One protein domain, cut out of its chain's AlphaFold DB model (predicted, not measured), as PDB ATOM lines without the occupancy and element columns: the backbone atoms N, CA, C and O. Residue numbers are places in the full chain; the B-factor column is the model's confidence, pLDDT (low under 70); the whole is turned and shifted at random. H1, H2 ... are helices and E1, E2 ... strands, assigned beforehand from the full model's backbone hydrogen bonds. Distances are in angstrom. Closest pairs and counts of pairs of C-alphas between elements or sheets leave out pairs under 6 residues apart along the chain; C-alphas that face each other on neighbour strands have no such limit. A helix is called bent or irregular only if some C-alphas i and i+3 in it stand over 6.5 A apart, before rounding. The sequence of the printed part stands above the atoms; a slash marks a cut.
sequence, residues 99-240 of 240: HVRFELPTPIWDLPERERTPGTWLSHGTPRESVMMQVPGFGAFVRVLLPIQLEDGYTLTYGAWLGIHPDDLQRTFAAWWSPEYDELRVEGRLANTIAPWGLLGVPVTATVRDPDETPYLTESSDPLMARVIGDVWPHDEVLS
ATOM      1  N   HIS A  99     632.714 408.474 491.306       67.00
ATOM      2  CA  HIS A  99     633.305 407.308 491.955       67.00
ATOM      3  C   HIS A  99     632.433 406.853 493.125       67.00
ATOM      4  O   HIS A  99     632.338 407.535 494.148       67.00
ATOM      5  N   VAL A 100     631.812 405.681 493.003       74.94
ATOM      6  CA  VAL A 100     631.011 405.076 494.077       74.94
ATOM      7  C   VAL A 100     631.776 403.894 494.646       74.94
ATOM      8  O   VAL A 100     631.909 402.867 493.996       74.94
ATOM      9  N   ARG A 101     632.291 404.010 495.871       80.06
ATOM     10  CA  ARG A 101     633.030 402.920 496.521       80.06
ATOM     11  C   ARG A 101     632.144 402.208 497.534       80.06
ATOM     12  O   ARG A 101     631.811 402.785 498.565       80.06
ATOM     13  N   PHE A 102     631.828 400.944 497.278       74.31
ATOM     14  CA  PHE A 102     631.176 400.088 498.263       74.31
ATOM     15  C   PHE A 102     632.150 399.770 499.391       74.31
ATOM     16  O   PHE A 102     633.290 399.393 499.140       74.31
ATOM     17  N   GLU A 103     631.748 399.906 500.649       77.69
ATOM     18  CA  GLU A 103     632.673 399.637 501.756       77.69
ATOM     19  C   GLU A 103     632.848 398.134 501.990       77.69
ATOM     20  O   GLU A 103     633.977 397.664 502.137       77.69
ATOM     21  N   LEU A 104     631.758 397.372 501.889       76.69
ATOM     22  CA  LEU A 104     631.699 395.927 502.115       76.69
ATOM     23  C   LEU A 104     630.975 395.217 500.961       76.69
ATOM     24  O   LEU A 104     630.181 395.857 500.264       76.69
ATOM     25  N   PRO A 105     631.206 393.910 500.752       76.31
ATOM     26  CA  PRO A 105     630.342 393.078 499.921       76.31
ATOM     27  C   PRO A 105     628.890 393.101 500.424       76.31
ATOM     28  O   PRO A 105     628.654 393.101 501.634       76.31
ATOM     29  N   THR A 106     627.913 393.064 499.516       76.81
ATOM     30  CA  THR A 106     626.479 393.063 499.858       76.81
ATOM     31  C   THR A 106     626.104 391.955 500.853       76.81
ATOM     32  O   THR A 106     625.448 392.284 501.835       76.81
ATOM     33  N   PRO A 107     626.577 390.695 500.729       67.06
ATOM     34  CA  PRO A 107     626.243 389.652 501.707       67.06
ATOM     35  C   PRO A 107     626.706 389.943 503.144       67.06
ATOM     36  O   PRO A 107     626.149 389.397 504.090       67.06
ATOM     37  N   ILE A 108     627.734 390.784 503.314       61.22
ATOM     38  CA  ILE A 108     628.252 391.189 504.630       61.22
ATOM     39  C   ILE A 108     627.506 392.428 505.135       61.22
ATOM     40  O   ILE A 108     627.336 392.591 506.341       61.22
ATOM     41  N   TRP A 109     627.025 393.287 504.230       56.78
ATOM     42  CA  TRP A 109     626.280 394.500 504.574       56.78
ATOM     43  C   TRP A 109     625.000 394.222 505.375       56.78
ATOM     44  O   TRP A 109     624.622 395.047 506.212       56.78
ATOM     45  N   ASP A 110     624.392 393.053 505.161       61.12
ATOM     46  CA  ASP A 110     623.160 392.608 505.824       61.12
ATOM     47  C   ASP A 110     623.380 392.077 507.257       61.12
ATOM     48  O   ASP A 110     622.420 391.713 507.939       61.12
ATOM     49  N   LEU A 111     624.625 392.036 507.755       55.41
ATOM     50  CA  LEU A 111     624.928 391.570 509.110       55.41
ATOM     51  C   LEU A 111     624.812 392.682 510.171       55.41
ATOM     52  O   LEU A 111     625.273 393.804 509.950       55.41
ATOM     53  N   PRO A 112     624.313 392.361 511.382       47.47
ATOM     54  CA  PRO A 112     624.236 393.320 512.487       47.47
ATOM     55  C   PRO A 112     625.616 393.795 512.992       47.47
ATOM     56  O   PRO A 112     625.719 394.894 513.527       47.47
ATOM     57  N   GLU A 113     626.691 393.026 512.761       57.81
ATOM     58  CA  GLU A 113     628.086 393.358 513.128       57.81
ATOM     59  C   GLU A 113     629.015 393.417 511.894       57.81
ATOM     60  O   GLU A 113     630.174 392.992 511.918       57.81
ATOM     61  N   ARG A 114     628.496 393.936 510.778       60.56
ATOM     62  CA  ARG A 114     629.130 393.934 509.442       60.56
ATOM     63  C   ARG A 114     630.558 394.490 509.356       60.56
ATOM     64  O   ARG A 114     631.348 394.016 508.552       60.56
ATOM     65  N   GLU A 115     630.915 395.466 510.188       58.69
ATOM     66  CA  GLU A 115     632.257 396.079 510.183       58.69
ATOM     67  C   GLU A 115     633.253 395.386 511.127       58.69
ATOM     68  O   GLU A 115     634.454 395.656 511.068       58.69
ATOM     69  N   ARG A 116     632.777 394.498 512.009       63.22
ATOM     70  CA  ARG A 116     633.584 393.827 513.044       63.22
ATOM     71  C   ARG A 116     633.240 392.350 513.180       63.22
ATOM     72  O   ARG A 116     633.286 391.812 514.280       63.22
ATOM     73  N   THR A 117     632.925 391.686 512.071       68.94
ATOM     74  CA  THR A 117     632.690 390.239 512.089       68.94
ATOM     75  C   THR A 117     633.944 389.541 512.643       68.94
ATOM     76  O   THR A 117     635.018 389.670 512.035       68.94
ATOM     77  N   PRO A 118     633.865 388.852 513.800       74.56
ATOM     78  CA  PRO A 118     635.036 388.269 514.448       74.56
ATOM     79  C   PRO A 118     635.796 387.318 513.521       74.56
ATOM     80  O   PRO A 118     635.200 386.520 512.803       74.56
ATOM     81  N   GLY A 119     637.128 387.411 513.527       80.12
ATOM     82  CA  GLY A 119     637.988 386.601 512.657       80.12
ATOM     83  C   GLY A 119     638.095 387.096 511.211       80.12
ATOM     84  O   GLY A 119     638.725 386.423 510.398       80.12
ATOM     85  N   THR A 120     637.525 388.261 510.880       85.81
ATOM     86  CA  THR A 120     637.752 388.906 509.579       85.81
ATOM     87  C   THR A 120     639.214 389.305 509.427       85.81
ATOM     88  O   THR A 120     639.775 390.003 510.273       85.81
ATOM     89  N   TRP A 121     639.814 388.901 508.313       90.50
ATOM     90  CA  TRP A 121     641.113 389.388 507.878       90.50
ATOM     91  C   TRP A 121     640.938 390.491 506.832       90.50
ATOM     92  O   TRP A 121     640.091 390.390 505.944       90.50
ATOM     93  N   LEU A 122     641.756 391.537 506.936       89.56
ATOM     94  CA  LEU A 122     641.780 392.696 506.047       89.56
ATOM     95  C   LEU A 122     643.219 392.950 505.595       89.56
ATOM     96  O   LEU A 122     644.148 392.847 506.399       89.56
ATOM     97  N   SER A 123     643.410 393.339 504.333       87.00
ATOM     98  CA  SER A 123     644.735 393.736 503.844       87.00
ATOM     99  C   SER A 123     645.222 395.060 504.452       87.00
ATOM    100  O   SER A 123     646.423 395.308 504.488       87.00
ATOM    101  N   HIS A 124     644.300 395.918 504.901       85.94
ATOM    102  CA  HIS A 124     644.578 397.206 505.545       85.94
ATOM    103  C   HIS A 124     643.777 397.356 506.849       85.94
ATOM    104  O   HIS A 124     642.986 396.492 507.213       85.94
ATOM    105  N   GLY A 125     643.985 398.459 507.576       78.06
ATOM    106  CA  GLY A 125     643.375 398.671 508.895       78.06
ATOM    107  C   GLY A 125     641.850 398.809 508.884       78.06
ATOM    108  O   GLY A 125     641.213 398.565 509.906       78.06
ATOM    109  N   THR A 126     641.260 399.174 507.743       81.31
ATOM    110  CA  THR A 126     639.814 399.390 507.596       81.31
ATOM    111  C   THR A 126     639.257 398.686 506.352       81.31
ATOM    112  O   THR A 126     639.989 398.514 505.369       81.31
ATOM    113  N   PRO A 127     637.960 398.303 506.321       83.00
ATOM    114  CA  PRO A 127     637.338 397.747 505.116       83.00
ATOM    115  C   PRO A 127     637.420 398.698 503.921       83.00
ATOM    116  O   PRO A 127     637.687 398.281 502.794       83.00
ATOM    117  N   ARG A 128     637.268 400.003 504.183       81.12
ATOM    118  CA  ARG A 128     637.363 401.056 503.175       81.12
ATOM    119  C   ARG A 128     638.718 401.050 502.476       81.12
ATOM    120  O   ARG A 128     638.745 401.045 501.252       81.12
ATOM    121  N   GLU A 129     639.824 401.004 503.210       82.31
ATOM    122  CA  GLU A 129     641.185 401.024 502.644       82.31
ATOM    123  C   GLU A 129     641.629 399.662 502.106       82.31
ATOM    124  O   GLU A 129     642.542 399.572 501.285       82.31
ATOM    125  N   SER A 130     640.981 398.585 502.541       87.50
ATOM    126  CA  SER A 130     641.353 397.232 502.150       87.50
ATOM    127  C   SER A 130     641.107 396.969 500.666       87.50
ATOM    128  O   SER A 130     640.088 397.366 500.087       87.50
ATOM    129  N   VAL A 131     642.084 396.291 500.065       90.69
ATOM    130  CA  VAL A 131     642.035 395.766 498.695       90.69
ATOM    131  C   VAL A 131     641.726 394.275 498.681       90.69
ATOM    132  O   VAL A 131     641.329 393.738 497.657       90.69
ATOM    133  N   MET A 132     641.875 393.608 499.824       93.50
ATOM    134  CA  MET A 132     641.474 392.223 500.018       93.50
ATOM    135  C   MET A 132     640.890 392.037 501.409       93.50
ATOM    136  O   MET A 132     641.292 392.719 502.357       93.50
ATOM    137  N   MET A 133     639.963 391.097 501.528       92.56
ATOM    138  CA  MET A 133     639.424 390.666 502.809       92.56
ATOM    139  C   MET A 133     639.046 389.190 502.776       92.56
ATOM    140  O   MET A 133     638.708 388.644 501.729       92.56
ATOM    141  N   GLN A 134     639.065 388.555 503.939       90.81
ATOM    142  CA  GLN A 134     638.530 387.214 504.126       90.81
ATOM    143  C   GLN A 134     637.620 387.224 505.344       90.81
ATOM    144  O   GLN A 134     638.044 387.594 506.439       90.81
ATOM    145  N   VAL A 135     636.371 386.822 505.141       87.12
ATOM    146  CA  VAL A 135     635.338 386.842 506.174       87.12
ATOM    147  C   VAL A 135     634.905 385.404 506.464       87.12
ATOM    148  O   VAL A 135     634.426 384.713 505.554       87.12
ATOM    149  N   PRO A 136     635.077 384.916 507.708       83.12
ATOM    150  CA  PRO A 136     634.658 383.572 508.092       83.12
ATOM    151  C   PRO A 136     633.190 383.308 507.746       83.12
ATOM    152  O   PRO A 136     632.315 384.095 508.088       83.12
ATOM    153  N   GLY A 137     632.920 382.199 507.054       81.19
ATOM    154  CA  GLY A 137     631.566 381.815 506.633       81.19
ATOM    155  C   GLY A 137     631.048 382.483 505.351       81.19
ATOM    156  O   GLY A 137     630.024 382.038 504.842       81.19
ATOM    157  N   PHE A 138     631.757 383.479 504.805       81.44
ATOM    158  CA  PHE A 138     631.353 384.210 503.591       81.44
ATOM    159  C   PHE A 138     632.361 384.097 502.444       81.44
ATOM    160  O   PHE A 138     631.960 384.126 501.284       81.44
ATOM    161  N   GLY A 139     633.650 383.930 502.753       88.81
ATOM    162  CA  GLY A 139     634.693 383.666 501.762       88.81
ATOM    163  C   GLY A 139     635.740 384.771 501.652       88.81
ATOM    164  O   GLY A 139     635.925 385.577 502.568       88.81
ATOM    165  N   ALA A 140     636.463 384.752 500.535       93.31
ATOM    166  CA  ALA A 140     637.534 385.680 500.205       93.31
ATOM    167  C   ALA A 140     637.066 386.693 499.157       93.31
ATOM    168  O   ALA A 140     636.340 386.342 498.226       93.31
ATOM    169  N   PHE A 141     637.503 387.942 499.297       94.81
ATOM    170  CA  PHE A 141     637.105 389.030 498.418       94.81
ATOM    171  C   PHE A 141     638.297 389.893 498.020       94.81
ATOM    172  O   PHE A 141     639.160 390.207 498.843       94.81
ATOM    173  N   VAL A 142     638.297 390.324 496.762       95.56
ATOM    174  CA  VAL A 142     639.297 391.215 496.169       95.56
ATOM    175  C   VAL A 142     638.602 392.471 495.666       95.56
ATOM    176  O   VAL A 142     637.501 392.420 495.122       95.56
ATOM    177  N   ARG A 143     639.224 393.623 495.886       95.44
ATOM    178  CA  ARG A 143     638.722 394.914 495.434       95.44
ATOM    179  C   ARG A 143     638.903 395.034 493.928       95.44
ATOM    180  O   ARG A 143     639.970 394.711 493.415       95.44
ATOM    181  N   VAL A 144     637.877 395.536 493.252       96.19
ATOM    182  CA  VAL A 144     637.852 395.725 491.797       96.19
ATOM    183  C   VAL A 144     637.169 397.040 491.423       96.19
ATOM    184  O   VAL A 144     636.419 397.614 492.219       96.19
ATOM    185  N   LEU A 145     637.432 397.514 490.208       95.81
ATOM    186  CA  LEU A 145     636.801 398.683 489.601       95.81
ATOM    187  C   LEU A 145     635.837 398.246 488.500       95.81
ATOM    188  O   LEU A 145     636.194 397.442 487.649       95.81
ATOM    189  N   LEU A 146     634.630 398.795 488.485       95.75
ATOM    190  CA  LEU A 146     633.661 398.616 487.410       95.75
ATOM    191  C   LEU A 146     633.358 399.983 486.789       95.75
ATOM    192  O   LEU A 146     632.589 400.748 487.373       95.75
ATOM    193  N   PRO A 147     633.982 400.316 485.650       94.38
ATOM    194  CA  PRO A 147     633.674 401.525 484.908       94.38
ATOM    195  C   PRO A 147     632.432 401.289 484.045       94.38
ATOM    196  O   PRO A 147     632.398 400.356 483.247       94.38
ATOM    197  N   ILE A 148     631.434 402.150 484.192       93.62
ATOM    198  CA  ILE A 148     630.243 402.221 483.349       93.62
ATOM    199  C   ILE A 148     630.439 403.378 482.385       93.62
ATOM    200  O   ILE A 148     630.605 404.519 482.821       93.62
ATOM    201  N   GLN A 149     630.423 403.075 481.090       94.25
ATOM    202  CA  GLN A 149     630.492 404.096 480.053       94.25
ATOM    203  C   GLN A 149     629.128 404.771 479.931       94.25
ATOM    204  O   GLN A 149     628.111 404.094 479.771       94.25
ATOM    205  N   LEU A 150     629.111 406.094 480.020       91.69
ATOM    206  CA  LEU A 150     627.918 406.909 479.839       91.69
ATOM    207  C   LEU A 150     627.990 407.634 478.491       91.69
ATOM    208  O   LEU A 150     629.061 407.763 477.889       91.69
ATOM    209  N   GLU A 151     626.840 408.093 478.002       89.56
ATOM    210  CA  GLU A 151     626.763 408.971 476.828       89.56
ATOM    211  C   GLU A 151     627.675 410.200 476.973       89.56
ATOM    212  O   GLU A 151     628.174 410.492 478.055       89.56
ATOM    213  N   ASP A 152     627.955 410.909 475.878       87.31
ATOM    214  CA  ASP A 152     628.832 412.096 475.864       87.31
ATOM    215  C   ASP A 152     630.274 411.867 476.381       87.31
ATOM    216  O   ASP A 152     631.051 412.811 476.523       87.31
ATOM    217  N   GLY A 153     630.671 410.607 476.588       85.19
ATOM    218  CA  GLY A 153     632.031 410.211 476.952       85.19
ATOM    219  C   GLY A 153     632.335 410.219 478.451       85.19
ATOM    220  O   GLY A 153     633.511 410.131 478.806       85.19
ATOM    221  N   TYR A 154     631.328 410.308 479.326       86.50
ATOM    222  CA  TYR A 154     631.543 410.232 480.776       86.50
ATOM    223  C   TYR A 154     631.685 408.799 481.276       86.50
ATOM    224  O   TYR A 154     631.283 407.834 480.623       86.50
ATOM    225  N   THR A 155     632.248 408.645 482.473       88.69
ATOM    226  CA  THR A 155     632.401 407.346 483.128       88.69
ATOM    227  C   THR A 155     631.992 407.391 484.599       88.69
ATOM    228  O   THR A 155     632.609 408.050 485.435       88.69
ATOM    229  N   LEU A 156     631.028 406.550 484.969       89.31
ATOM    230  CA  LEU A 156     630.726 406.239 486.367       89.31
ATOM    231  C   LEU A 156     631.538 405.015 486.800       89.31
ATOM    232  O   LEU A 156     631.334 403.921 486.289       89.31
ATOM    233  N   THR A 157     632.426 405.156 487.780       90.88
ATOM    234  CA  THR A 157     633.248 404.039 488.272       90.88
ATOM    235  C   THR A 157     632.797 403.556 489.647       90.88
ATOM    236  O   THR A 157     632.887 404.271 490.649       90.88
ATOM    237  N   TYR A 158     632.411 402.285 489.730       90.25
ATOM    238  CA  TYR A 158     632.145 401.605 490.992       90.25
ATOM    239  C   TYR A 158     633.401 400.925 491.547       90.25
ATOM    240  O   TYR A 158     634.051 400.134 490.875       90.25
ATOM    241  N   GLY A 159     633.713 401.171 492.816       92.50
ATOM    242  CA  GLY A 159     634.599 400.340 493.620       92.50
ATOM    243  C   GLY A 159     633.834 399.195 494.244       92.50
ATOM    244  O   GLY A 159     633.183 399.402 495.269       92.50
ATOM    245  N   ALA A 160     633.931 398.009 493.658       94.12
ATOM    246  CA  ALA A 160     633.202 396.822 494.078       94.12
ATOM    247  C   ALA A 160     634.137 395.762 494.677       94.12
ATOM    248  O   ALA A 160     635.365 395.896 494.700       94.12
ATOM    249  N   TRP A 161     633.528 394.705 495.193       96.00
ATOM    250  CA  TRP A 161     634.189 393.505 495.668       96.00
ATOM    251  C   TRP A 161     633.892 392.337 494.732       96.00
ATOM    252  O   TRP A 161     632.755 392.129 494.308       96.00
ATOM    253  N   LEU A 162     634.926 391.558 494.451       96.69
ATOM    254  CA  LEU A 162     634.879 390.303 493.724       96.69
ATOM    255  C   LEU A 162     635.059 389.164 494.727       96.69
ATOM    256  O   LEU A 162     636.099 389.089 495.374       96.69
ATOM    257  N   GLY A 163     634.060 388.300 494.872       96.25
ATOM    258  CA  GLY A 163     634.176 387.064 495.641       96.25
ATOM    259  C   GLY A 163     634.974 386.026 494.859       96.25
ATOM    260  O   GLY A 163     634.642 385.742 493.707       96.25
ATOM    261  N   ILE A 164     636.007 385.465 495.480       96.00
ATOM    262  CA  ILE A 164     636.936 384.510 494.860       96.00
ATOM    263  C   ILE A 164     637.116 383.271 495.737       96.00
ATOM    264  O   ILE A 164     636.748 383.264 496.917       96.00
ATOM    265  N   HIS A 165     637.713 382.220 495.174       89.94
ATOM    266  CA  HIS A 165     638.085 381.059 495.970       89.94
ATOM    267  C   HIS A 165     639.209 381.427 496.963       89.94
ATOM    268  O   HIS A 165     640.130 382.162 496.596       89.94
ATOM    269  N   PRO A 166     639.195 380.926 498.213       83.56
ATOM    270  CA  PRO A 166     640.259 381.203 499.184       83.56
ATOM    271  C   PRO A 166     641.671 380.837 498.698       83.56
ATOM    272  O   PRO A 166     642.619 381.567 498.975       83.56
ATOM    273  N   ASP A 167     641.815 379.760 497.921       85.94
ATOM    274  CA  ASP A 167     643.114 379.370 497.344       85.94
ATOM    275  C   ASP A 167     643.625 380.380 496.306       85.94
ATOM    276  O   ASP A 167     644.834 380.517 496.093       85.94
ATOM    277  N   ASP A 168     642.713 381.103 495.655       91.19
ATOM    278  CA  ASP A 168     643.052 382.143 494.686       91.19
ATOM    279  C   ASP A 168     643.501 383.407 495.411       91.19
ATOM    280  O   ASP A 168     644.450 384.048 494.968       91.19
ATOM    281  N   LEU A 169     642.925 383.700 496.585       90.81
ATOM    282  CA  LEU A 169     643.279 384.867 497.395       90.81
ATOM    283  C   LEU A 169     644.769 384.905 497.715       90.81
ATOM    284  O   LEU A 169     645.387 385.962 497.628       90.81
ATOM    285  N   GLN A 170     645.363 383.762 498.058       87.62
ATOM    286  CA  GLN A 170     646.788 383.703 498.367       87.62
ATOM    287  C   GLN A 170     647.651 384.033 497.141       87.62
ATOM    288  O   GLN A 170     648.626 384.778 497.261       87.62
ATOM    289  N   ARG A 171     647.287 383.513 495.961       90.31
ATOM    290  CA  ARG A 171     648.003 383.796 494.707       90.31
ATOM    291  C   ARG A 171     647.837 385.255 494.304       90.31
ATOM    292  O   ARG A 171     648.824 385.919 493.996       90.31
ATOM    293  N   THR A 172     646.614 385.772 494.396       93.19
ATOM    294  CA  THR A 172     646.309 387.179 494.146       93.19
ATOM    295  C   THR A 172     647.090 388.078 495.097       93.19
ATOM    296  O   THR A 172     647.693 389.038 494.636       93.19
ATOM    297  N   PHE A 173     647.143 387.773 496.397       90.44
ATOM    298  CA  PHE A 173     647.881 388.569 497.383       90.44
ATOM    299  C   PHE A 173     649.384 388.602 497.097       90.44
ATOM    300  O   PHE A 173     649.998 389.660 497.215       90.44
ATOM    301  N   ALA A 174     649.972 387.467 496.706       88.69
ATOM    302  CA  ALA A 174     651.385 387.397 496.345       88.69
ATOM    303  C   ALA A 174     651.697 388.264 495.114       88.69
ATOM    304  O   ALA A 174     652.598 389.098 495.177       88.69
ATOM    305  N   ALA A 175     650.903 388.125 494.046       91.25
ATOM    306  CA  ALA A 175     651.042 388.927 492.829       91.25
ATOM    307  C   ALA A 175     650.742 390.417 493.068       91.25
ATOM    308  O   ALA A 175     651.295 391.295 492.413       91.25
ATOM    309  N   TRP A 176     649.881 390.740 494.039       91.00
ATOM    310  CA  TRP A 176     649.484 392.119 494.313       91.00
ATOM    311  C   TRP A 176     650.649 393.002 494.744       91.00
ATOM    312  O   TRP A 176     650.555 394.204 494.599       91.00
ATOM    313  N   TRP A 177     651.746 392.489 495.275       85.31
ATOM    314  CA  TRP A 177     652.849 393.355 495.724       85.31
ATOM    315  C   TRP A 177     654.107 393.191 494.888       85.31
ATOM    316  O   TRP A 177     655.164 393.706 495.250       85.31
ATOM    317  N   SER A 178     653.981 392.496 493.763       89.06
ATOM    318  CA  SER A 178     655.085 392.141 492.897       89.06
ATOM    319  C   SER A 178     654.905 392.745 491.494       89.06
ATOM    320  O   SER A 178     653.832 393.269 491.176       89.06
ATOM    321  N   PRO A 179     655.960 392.751 490.660       88.19
ATOM    322  CA  PRO A 179     655.872 393.227 489.278       88.19
ATOM    323  C   PRO A 179     654.890 392.428 488.411       88.19
ATOM    324  O   PRO A 179     654.335 392.973 487.466       88.19
ATOM    325  N   GLU A 180     654.625 391.163 488.752       89.69
ATOM    326  CA  GLU A 180     653.666 390.289 488.059       89.69
ATOM    327  C   GLU A 180     652.208 390.758 488.201       89.69
ATOM    328  O   GLU A 180     651.306 390.178 487.598       89.69
ATOM    329  N   TYR A 181     651.955 391.809 488.985       92.69
ATOM    330  CA  TYR A 181     650.637 392.419 489.088       92.69
ATOM    331  C   TYR A 181     650.056 392.835 487.735       92.69
ATOM    332  O   TYR A 181     648.855 392.707 487.537       92.69
ATOM    333  N   ASP A 182     650.882 393.292 486.798       93.12
ATOM    334  CA  ASP A 182     650.405 393.809 485.508       93.12
ATOM    335  C   ASP A 182     649.741 392.717 484.656       93.12
ATOM    336  O   ASP A 182     648.891 392.995 483.814       93.12
ATOM    337  N   GLU A 183     650.081 391.460 484.934       93.44
ATOM    338  CA  GLU A 183     649.523 390.269 484.295       93.44
ATOM    339  C   GLU A 183     648.413 389.625 485.142       93.44
ATOM    340  O   GLU A 183     647.852 388.588 484.775       93.44
ATOM    341  N   LEU A 184     648.072 390.221 486.290       95.19
ATOM    342  CA  LEU A 184     647.091 389.669 487.208       95.19
ATOM    343  C   LEU A 184     645.708 389.627 486.553       95.19
ATOM    344  O   LEU A 184     645.086 390.648 486.240       95.19
ATOM    345  N   ARG A 185     645.193 388.404 486.458       96.50
ATOM    346  CA  ARG A 185     643.813 388.088 486.108       96.50
ATOM    347  C   ARG A 185     643.156 387.369 487.276       96.50
ATOM    348  O   ARG A 185     643.706 386.406 487.808       96.50
ATOM    349  N   VAL A 186     641.978 387.838 487.670       96.69
ATOM    350  CA  VAL A 186     641.208 387.271 488.779       96.69
ATOM    351  C   VAL A 186     639.799 386.968 488.299       96.69
ATOM    352  O   VAL A 186     639.068 387.868 487.896       96.69
ATOM    353  N   GLU A 187     639.413 385.702 488.365       97.00
ATOM    354  CA  GLU A 187     638.058 385.257 488.052       97.00
ATOM    355  C   GLU A 187     637.273 385.075 489.349       97.00
ATOM    356  O   GLU A 187     637.805 384.621 490.362       97.00
ATOM    357  N   GLY A 188     636.002 385.462 489.341       96.81
ATOM    358  CA  GLY A 188     635.179 385.375 490.535       96.81
ATOM    359  C   GLY A 188     633.728 385.748 490.295       96.81
ATOM    360  O   GLY A 188     633.219 385.717 489.175       96.81
ATOM    361  N   ARG A 189     633.043 386.094 491.382       96.94
ATOM    362  CA  ARG A 189     631.642 386.519 491.368       96.94
ATOM    363  C   ARG A 189     631.479 387.913 491.935       96.94
ATOM    364  O   ARG A 189     631.994 388.212 493.009       96.94
ATOM    365  N   LEU A 190     630.722 388.753 491.240       96.56
ATOM    366  CA  LEU A 190     630.415 390.104 491.697       96.56
ATOM    367  C   LEU A 190     629.749 390.057 493.079       96.56
ATOM    368  O   LEU A 190     628.705 389.431 493.248       96.56
ATOM    369  N   ALA A 191     630.345 390.700 494.077       94.56
ATOM    370  CA  ALA A 191     629.903 390.605 495.469       94.56
ATOM    371  C   ALA A 191     629.190 391.869 495.969       94.56
ATOM    372  O   ALA A 191     628.834 391.948 497.143       94.56
ATOM    373  N   ASN A 192     628.955 392.846 495.093       92.38
ATOM    374  CA  ASN A 192     628.111 394.005 495.360       92.38
ATOM    375  C   ASN A 192     626.927 394.031 494.402       92.38
ATOM    376  O   ASN A 192     627.080 393.700 493.233       92.38
ATOM    377  N   THR A 193     625.766 394.454 494.900       90.25
ATOM    378  CA  THR A 193     624.617 394.754 494.040       90.25
ATOM    379  C   THR A 193     624.883 396.047 493.286       90.25
ATOM    380  O   THR A 193     625.103 397.084 493.914       90.25
ATOM    381  N   ILE A 194     624.858 395.995 491.956       87.94
ATOM    382  CA  ILE A 194     625.061 397.172 491.104       87.94
ATOM    383  C   ILE A 194     623.707 397.668 490.606       87.94
ATOM    384  O   ILE A 194     623.024 396.984 489.844       87.94
ATOM    385  N   ALA A 195     623.315 398.857 491.056       83.25
ATOM    386  CA  ALA A 195     622.162 399.574 490.523       83.25
ATOM    387  C   ALA A 195     622.526 400.255 489.185       83.25
ATOM    388  O   ALA A 195     623.692 400.614 489.000       83.25
ATOM    389  N   PRO A 196     621.558 400.436 488.269       88.88
ATOM    390  CA  PRO A 196     620.140 400.042 488.355       88.88
ATOM    391  C   PRO A 196     619.869 398.552 488.066       88.88
ATOM    392  O   PRO A 196     618.770 398.067 488.316       88.88
ATOM    393  N   TRP A 197     620.852 397.805 487.556       91.69
ATOM    394  CA  TRP A 197     620.634 396.467 486.986       91.69
ATOM    395  C   TRP A 197     620.347 395.352 488.003       91.69
ATOM    396  O   TRP A 197     619.914 394.270 487.616       91.69
ATOM    397  N   GLY A 198     620.608 395.576 489.294       89.00
ATOM    398  CA  GLY A 198     620.386 394.579 490.347       89.00
ATOM    399  C   GLY A 198     621.332 393.375 490.265       89.00
ATOM    400  O   GLY A 198     621.026 392.310 490.801       89.00
ATOM    401  N   LEU A 199     622.476 393.524 489.591       91.31
ATOM    402  CA  LEU A 199     623.440 392.445 489.379       91.31
ATOM    403  C   LEU A 199     624.178 392.109 490.675       91.31
ATOM    404  O   LEU A 199     624.826 392.976 491.258       91.31
ATOM    405  N   LEU A 200     624.116 390.844 491.090       93.00
ATOM    406  CA  LEU A 200     624.839 390.284 492.232       93.00
ATOM    407  C   LEU A 200     625.152 388.806 491.962       93.00
ATOM    408  O   LEU A 200     624.318 388.064 491.454       93.00
ATOM    409  N   GLY A 201     626.350 388.359 492.331       92.62
ATOM    410  CA  GLY A 201     626.765 386.956 492.253       92.62
ATOM    411  C   GLY A 201     627.067 386.445 490.841       92.62
ATOM    412  O   GLY A 201     627.320 385.245 490.692       92.62
ATOM    413  N   VAL A 202     627.046 387.325 489.836       96.69
ATOM    414  CA  VAL A 202     627.328 387.005 488.428       96.69
ATOM    415  C   VAL A 202     628.821 386.742 488.190       96.69
ATOM    416  O   VAL A 202     629.651 387.371 488.857       96.69
ATOM    417  N   PRO A 203     629.178 385.807 487.287       97.62
ATOM    418  CA  PRO A 203     630.568 385.486 486.968       97.62
ATOM    419  C   PRO A 203     631.239 386.635 486.218       97.62
ATOM    420  O   PRO A 203     630.726 387.091 485.199       97.62
ATOM    421  N   VAL A 204     632.391 387.080 486.707       98.19
ATOM    422  CA  VAL A 204     633.152 388.180 486.106       98.19
ATOM    423  C   VAL A 204     634.648 387.917 486.198       98.19
ATOM    424  O   VAL A 204     635.124 387.244 487.116       98.19
ATOM    425  N   THR A 205     635.385 388.521 485.278       98.25
ATOM    426  CA  THR A 205     636.842 388.569 485.305       98.25
ATOM    427  C   THR A 205     637.297 389.995 485.564       98.25
ATOM    428  O   THR A 205     636.830 390.934 484.915       98.25
ATOM    429  N   ALA A 206     638.245 390.145 486.487       98.00
ATOM    430  CA  ALA A 206     639.012 391.358 486.677       98.00
ATOM    431  C   ALA A 206     640.426 391.228 486.089       98.00
ATOM    432  O   ALA A 206     641.106 390.228 486.332       98.00
ATOM    433  N   THR A 207     640.892 392.247 485.372       97.75
ATOM    434  CA  THR A 207     642.273 392.342 484.877       97.75
ATOM    435  C   THR A 207     642.882 393.705 485.183       97.75
ATOM    436  O   THR A 207     642.180 394.714 485.309       97.75
ATOM    437  N   VAL A 208     644.204 393.746 485.329       96.06
ATOM    438  CA  VAL A 208     644.939 394.998 485.524       96.06
ATOM    439  C   VAL A 208     645.055 395.737 484.194       96.06
ATOM    440  O   VAL A 208     645.436 395.165 483.177       96.06
ATOM    441  N   ARG A 209     644.660 397.016 484.197       92.81
ATOM    442  CA  ARG A 209     644.806 397.935 483.053       92.81
ATOM    443  C   ARG A 209     645.902 398.970 483.294       92.81
ATOM    444  O   ARG A 209     646.550 399.398 482.348       92.81
ATOM    445  N   ASP A 210     646.088 399.343 484.558       91.25
ATOM    446  CA  ASP A 210     647.115 400.265 485.026       91.25
ATOM    447  C   ASP A 210     647.803 399.657 486.273       91.25
ATOM    448  O   ASP A 210     647.098 399.289 487.224       91.25
ATOM    449  N   PRO A 211     649.149 399.529 486.286       89.62
ATOM    450  CA  PRO A 211     649.935 398.971 487.397       89.62
ATOM    451  C   PRO A 211     649.709 399.663 488.748       89.62
ATOM    452  O   PRO A 211     649.904 399.054 489.809       89.62
ATOM    453  N   ASP A 212     649.338 400.943 488.731       87.88
ATOM    454  CA  ASP A 212     649.162 401.777 489.918       87.88
ATOM    455  C   ASP A 212     647.716 401.777 490.432       87.88
ATOM    456  O   ASP A 212     647.432 402.330 491.505       87.88
ATOM    457  N   GLU A 213     646.802 401.125 489.716       90.44
ATOM    458  CA  GLU A 213     645.380 401.077 490.033       90.44
ATOM    459  C   GLU A 213     644.914 399.680 490.427       90.44
ATOM    460  O   GLU A 213     645.607 398.682 490.258       90.44
ATOM    461  N   THR A 214     643.722 399.610 491.014       92.88
ATOM    462  CA  THR A 214     643.044 398.343 491.335       92.88
ATOM    463  C   THR A 214     642.531 397.672 490.046       92.88
ATOM    464  O   THR A 214     642.165 398.397 489.122       92.88
ATOM    465  N   PRO A 215     642.454 396.326 489.947       96.31
ATOM    466  CA  PRO A 215     642.033 395.659 488.719       96.31
ATOM    467  C   PRO A 215     640.607 396.044 488.319       96.31
ATOM    468  O   PRO A 215     639.740 396.263 489.170       96.31
ATOM    469  N   TYR A 216     640.358 396.076 487.018       97.50
ATOM    470  CA  TYR A 216     639.080 396.440 486.421       97.50
ATOM    471  C   TYR A 216     638.290 395.195 486.050       97.50
ATOM    472  O   TYR A 216     638.866 394.263 485.504       97.50
ATOM    473  N   LEU A 217     636.975 395.194 486.263       97.50
ATOM    474  CA  LEU A 217     636.086 394.221 485.635       97.50
ATOM    475  C   LEU A 217     636.108 394.443 484.123       97.50
ATOM    476  O   LEU A 217     635.866 395.551 483.641       97.50
ATOM    477  N   THR A 218     636.454 393.395 483.385       97.25
ATOM    478  CA  THR A 218     636.713 393.474 481.943       97.25
ATOM    479  C   THR A 218     635.904 392.483 481.135       97.25
ATOM    480  O   THR A 218     635.615 392.751 479.974       97.25
ATOM    481  N   GLU A 219     635.497 391.369 481.740       97.62
ATOM    482  CA  GLU A 219     634.752 390.322 481.054       97.62
ATOM    483  C   GLU A 219     633.690 389.722 481.975       97.62
ATOM    484  O   GLU A 219     633.812 389.723 483.203       97.62
ATOM    485  N   SER A 220     632.650 389.175 481.359       97.94
ATOM    486  CA  SER A 220     631.603 388.412 482.021       97.94
ATOM    487  C   SER A 220     630.985 387.444 481.022       97.94
ATOM    488  O   SER A 220     630.754 387.807 479.869       97.94
ATOM    489  N   SER A 221     630.673 386.227 481.468       97.06
ATOM    490  CA  SER A 221     629.840 385.299 480.694       97.06
ATOM    491  C   SER A 221     628.341 385.524 480.922       97.06
ATOM    492  O   SER A 221     627.525 384.969 480.191       97.06
ATOM    493  N   ASP A 222     627.963 386.299 481.946       97.88
ATOM    494  CA  ASP A 222     626.587 386.763 482.118       97.88
ATOM    495  C   ASP A 222     626.272 387.848 481.070       97.88
ATOM    496  O   ASP A 222     626.992 388.854 481.028       97.88
ATOM    497  N   PRO A 223     625.226 387.675 480.235       97.62
ATOM    498  CA  PRO A 223     624.940 388.591 479.134       97.62
ATOM    499  C   PRO A 223     624.636 390.023 479.571       97.62
ATOM    500  O   PRO A 223     625.034 390.961 478.885       97.62
ATOM    501  N   LEU A 224     623.934 390.213 480.692       96.31
ATOM    502  CA  LEU A 224     623.596 391.555 481.159       96.31
ATOM    503  C   LEU A 224     624.846 392.250 481.691       96.31
ATOM    504  O   LEU A 224     625.123 393.380 481.307       96.31
ATOM    505  N   MET A 225     625.650 391.563 482.497       97.25
ATOM    506  CA  MET A 225     626.910 392.114 482.987       97.25
ATOM    507  C   MET A 225     627.911 392.387 481.854       97.25
ATOM    508  O   MET A 225     628.619 393.388 481.898       97.25
ATOM    509  N   ALA A 226     627.948 391.554 480.809       97.50
ATOM    510  CA  ALA A 226     628.772 391.813 479.627       97.50
ATOM    511  C   ALA A 226     628.387 393.138 478.945       97.50
ATOM    512  O   ALA A 226     629.265 393.921 478.590       97.50
ATOM    513  N   ARG A 227     627.083 393.432 478.848       97.25
ATOM    514  CA  ARG A 227     626.577 394.728 478.366       97.25
ATOM    515  C   ARG A 227     626.892 395.873 479.322       97.25
ATOM    516  O   ARG A 227     627.285 396.940 478.882       97.25
ATOM    517  N   VAL A 228     626.778 395.663 480.631       95.94
ATOM    518  CA  VAL A 228     627.144 396.681 481.635       95.94
ATOM    519  C   VAL A 228     628.619 397.086 481.516       95.94
ATOM    520  O   VAL A 228     628.939 398.257 481.684       95.94
ATOM    521  N   ILE A 229     629.509 396.143 481.191       96.38
ATOM    522  CA  ILE A 229     630.941 396.411 480.983       96.38
ATOM    523  C   ILE A 229     631.215 397.057 479.612       96.38
ATOM    524  O   ILE A 229     632.109 397.896 479.508       96.38
ATOM    525  N   GLY A 230     630.518 396.611 478.562       95.50
ATOM    526  CA  GLY A 230     630.869 396.915 477.171       95.50
ATOM    527  C   GLY A 230     630.046 398.006 476.483       95.50
ATOM    528  O   GLY A 230     630.554 398.631 475.553       95.50
ATOM    529  N   ASP A 231     628.804 398.234 476.910       96.94
ATOM    530  CA  ASP A 231     627.887 399.186 476.276       96.94
ATOM    531  C   ASP A 231     628.052 400.600 476.864       96.94
ATOM    532  O   ASP A 231     628.547 400.792 477.977       96.94
ATOM    533  N   VAL A 232     627.579 401.590 476.104       95.69
ATOM    534  CA  VAL A 232     627.402 402.976 476.552       95.69
ATOM    535  C   VAL A 232     625.953 403.166 476.993       95.69
ATOM    536  O   VAL A 232     625.039 402.759 476.273       95.69
ATOM    537  N   TRP A 233     625.745 403.776 478.160       93.88
ATOM    538  CA  TRP A 233     624.434 403.903 478.795       93.88
ATOM    539  C   TRP A 233     623.966 405.362 478.904       93.88
ATOM    540  O   TRP A 233     624.780 406.245 479.196       93.88
ATOM    541  N   PRO A 234     622.658 405.629 478.749       91.19
ATOM    542  CA  PRO A 234     622.088 406.935 479.053       91.19
ATOM    543  C   PRO A 234     622.288 407.319 480.520       91.19
ATOM    544  O   PRO A 234     622.216 406.489 481.433       91.19
ATOM    545  N   HIS A 235     622.526 408.605 480.765       87.25
ATOM    546  CA  HIS A 235     622.775 409.114 482.114       87.25
ATOM    547  C   HIS A 235     621.593 408.899 483.062       87.25
ATOM    548  O   HIS A 235     621.793 408.591 484.235       87.25
ATOM    549  N   ASP A 236     620.372 409.090 482.572       85.12
ATOM    550  CA  ASP A 236     619.133 408.990 483.341       85.12
ATOM    551  C   ASP A 236     618.792 407.548 483.729       85.12
ATOM    552  O   ASP A 236     618.255 407.316 484.812       85.12
ATOM    553  N   GLU A 237     619.173 406.572 482.906       84.25
ATOM    554  CA  GLU A 237     619.047 405.159 483.258       84.25
ATOM    555  C   GLU A 237     619.963 404.785 484.434       84.25
ATOM    556  O   GLU A 237     619.542 404.054 485.330       84.25
ATOM    557  N   VAL A 238     621.194 405.309 484.473       84.06
ATOM    558  CA  VAL A 238     622.224 404.885 485.439       84.06
ATOM    559  C   VAL A 238     622.256 405.729 486.720       84.06
ATOM    560  O   VAL A 238     622.547 405.197 487.792       84.06
ATOM    561  N   LEU A 239     621.993 407.036 486.633       80.75
ATOM    562  CA  LEU A 239     622.171 407.996 487.736       80.75
ATOM    563  C   LEU A 239     620.862 408.399 488.442       80.75
ATOM    564  O   LEU A 239     620.867 409.391 489.179       80.75
ATOM    565  N   SER A 240     619.768 407.672 488.206       64.94
ATOM    566  CA  SER A 240     618.446 407.954 488.790       64.94
ATOM    567  C   SER A 240     618.346 407.756 490.306       64.94
ATOM    568  O   SER A 240     619.115 406.957 490.893       64.94
TER     569      SER A 240
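This is residues 99 to 240 of the 240 residues of the protein "DUF2199 domain-containing protein" of Kribbella pittospori (UniProt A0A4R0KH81). A strongly twisted sheet folds back on itself, its long hairpin E3 and E4 crossing the shorter strands E5, E6 and E7, with E7 coming back to E3 and the sheet curling round H4. H2 packs on E3, H5 sits at the hairpin's far tip, and H1 with the loop of residues 110 to 131 lies towards its other end. The printed part has 142 residues with five named helices and seven named strands, in the order E1 H1 E2 E3 E4 H2 H3 E5 E6 E7 H4 H5. The sheet is branched and mixed, the class is mixed, helices and strands. The whole is compact, with a radius of gyration of the C-alphas of 14.9 A and spans of 44 by 39 by 25 A.

E3, residues 139 to 150, is 32.7 A long and bends by 53 degrees at residue 142; E4, residues 155 to 164, is 26.1 A. The other strands are E1, residues 99 to 101, from C-alpha 99 at (633.305, 407.308, 491.955), E2, 132 to 135, E5, 185 to 190, E6, 203 to 207, and E7, 216 to 220. H2, residues 166 to 176, is 15.1 A, and H4, 223 to 230, is 10.4 A. The short helices are H1, 106 to 109, H3, 179 to 183, and H5, 235 to 238, ending at C-alpha 238 at (622.224, 404.885, 485.439). H3 is only just irregular: C-alphas 179 and 182 are 6.7 A apart.

E2 E3 E4 and E5 E6 E7 are meanders, each strand the antiparallel neighbour of the one before, as in N 133 to O 141, 2.9 A, N 146 to O 158, 2.8 A, N 186 to O 206, 2.9 A, and N 216 to O 207, 2.8 A. E4 of the first meander and E5 of the second are antiparallel neighbours too, with N 163 to O 189 at 2.8 A. E1, parallel to E4 with N 159 to O 100 at 2.7 A, lies on the same side of E4 as E5. The closest C-alphas of E3 and E7 are Leu 145 and Tyr 216, 4.5 A. H4 is on the sheet; its closest C-alpha pair with E7 is Ala 226 and Ser 220, 5.0 A. H2 is on it at a height of 7.1 A, and Pro 166 and Ala 140 are its closest C-alphas with E3, 5.3 A. H5 only grazes the sheet. H1 is only just not on it, with 4 pairs of C-alphas within 10 A, and H3 is not on it. H2 and H3 are close but not clearly touching, Ala 175 to Tyr 181 being their closest C-alphas, 5.1 A. In H4 every O i to N i+4 pair is within hydrogen-bond range, in H2 5 of 7, in H3 0 of 1, with 1 of 2 O i to N i+3 pairs; H1 and H5 are too short for such a pair.

The C-alphas farthest apart are those of Pro 118 and Asp 152, 45.8 A. The printed part has no cut, and residue 240 is the chain's last. The links H1 to E2 and E5 to E6 are long; in the first, residues 121 to 122 pair antiparallel with residues 133 to 134 of E2. Mean pLDDT of the printed part is 87.9; residues 99, 107 to 117 and 240 are under 70.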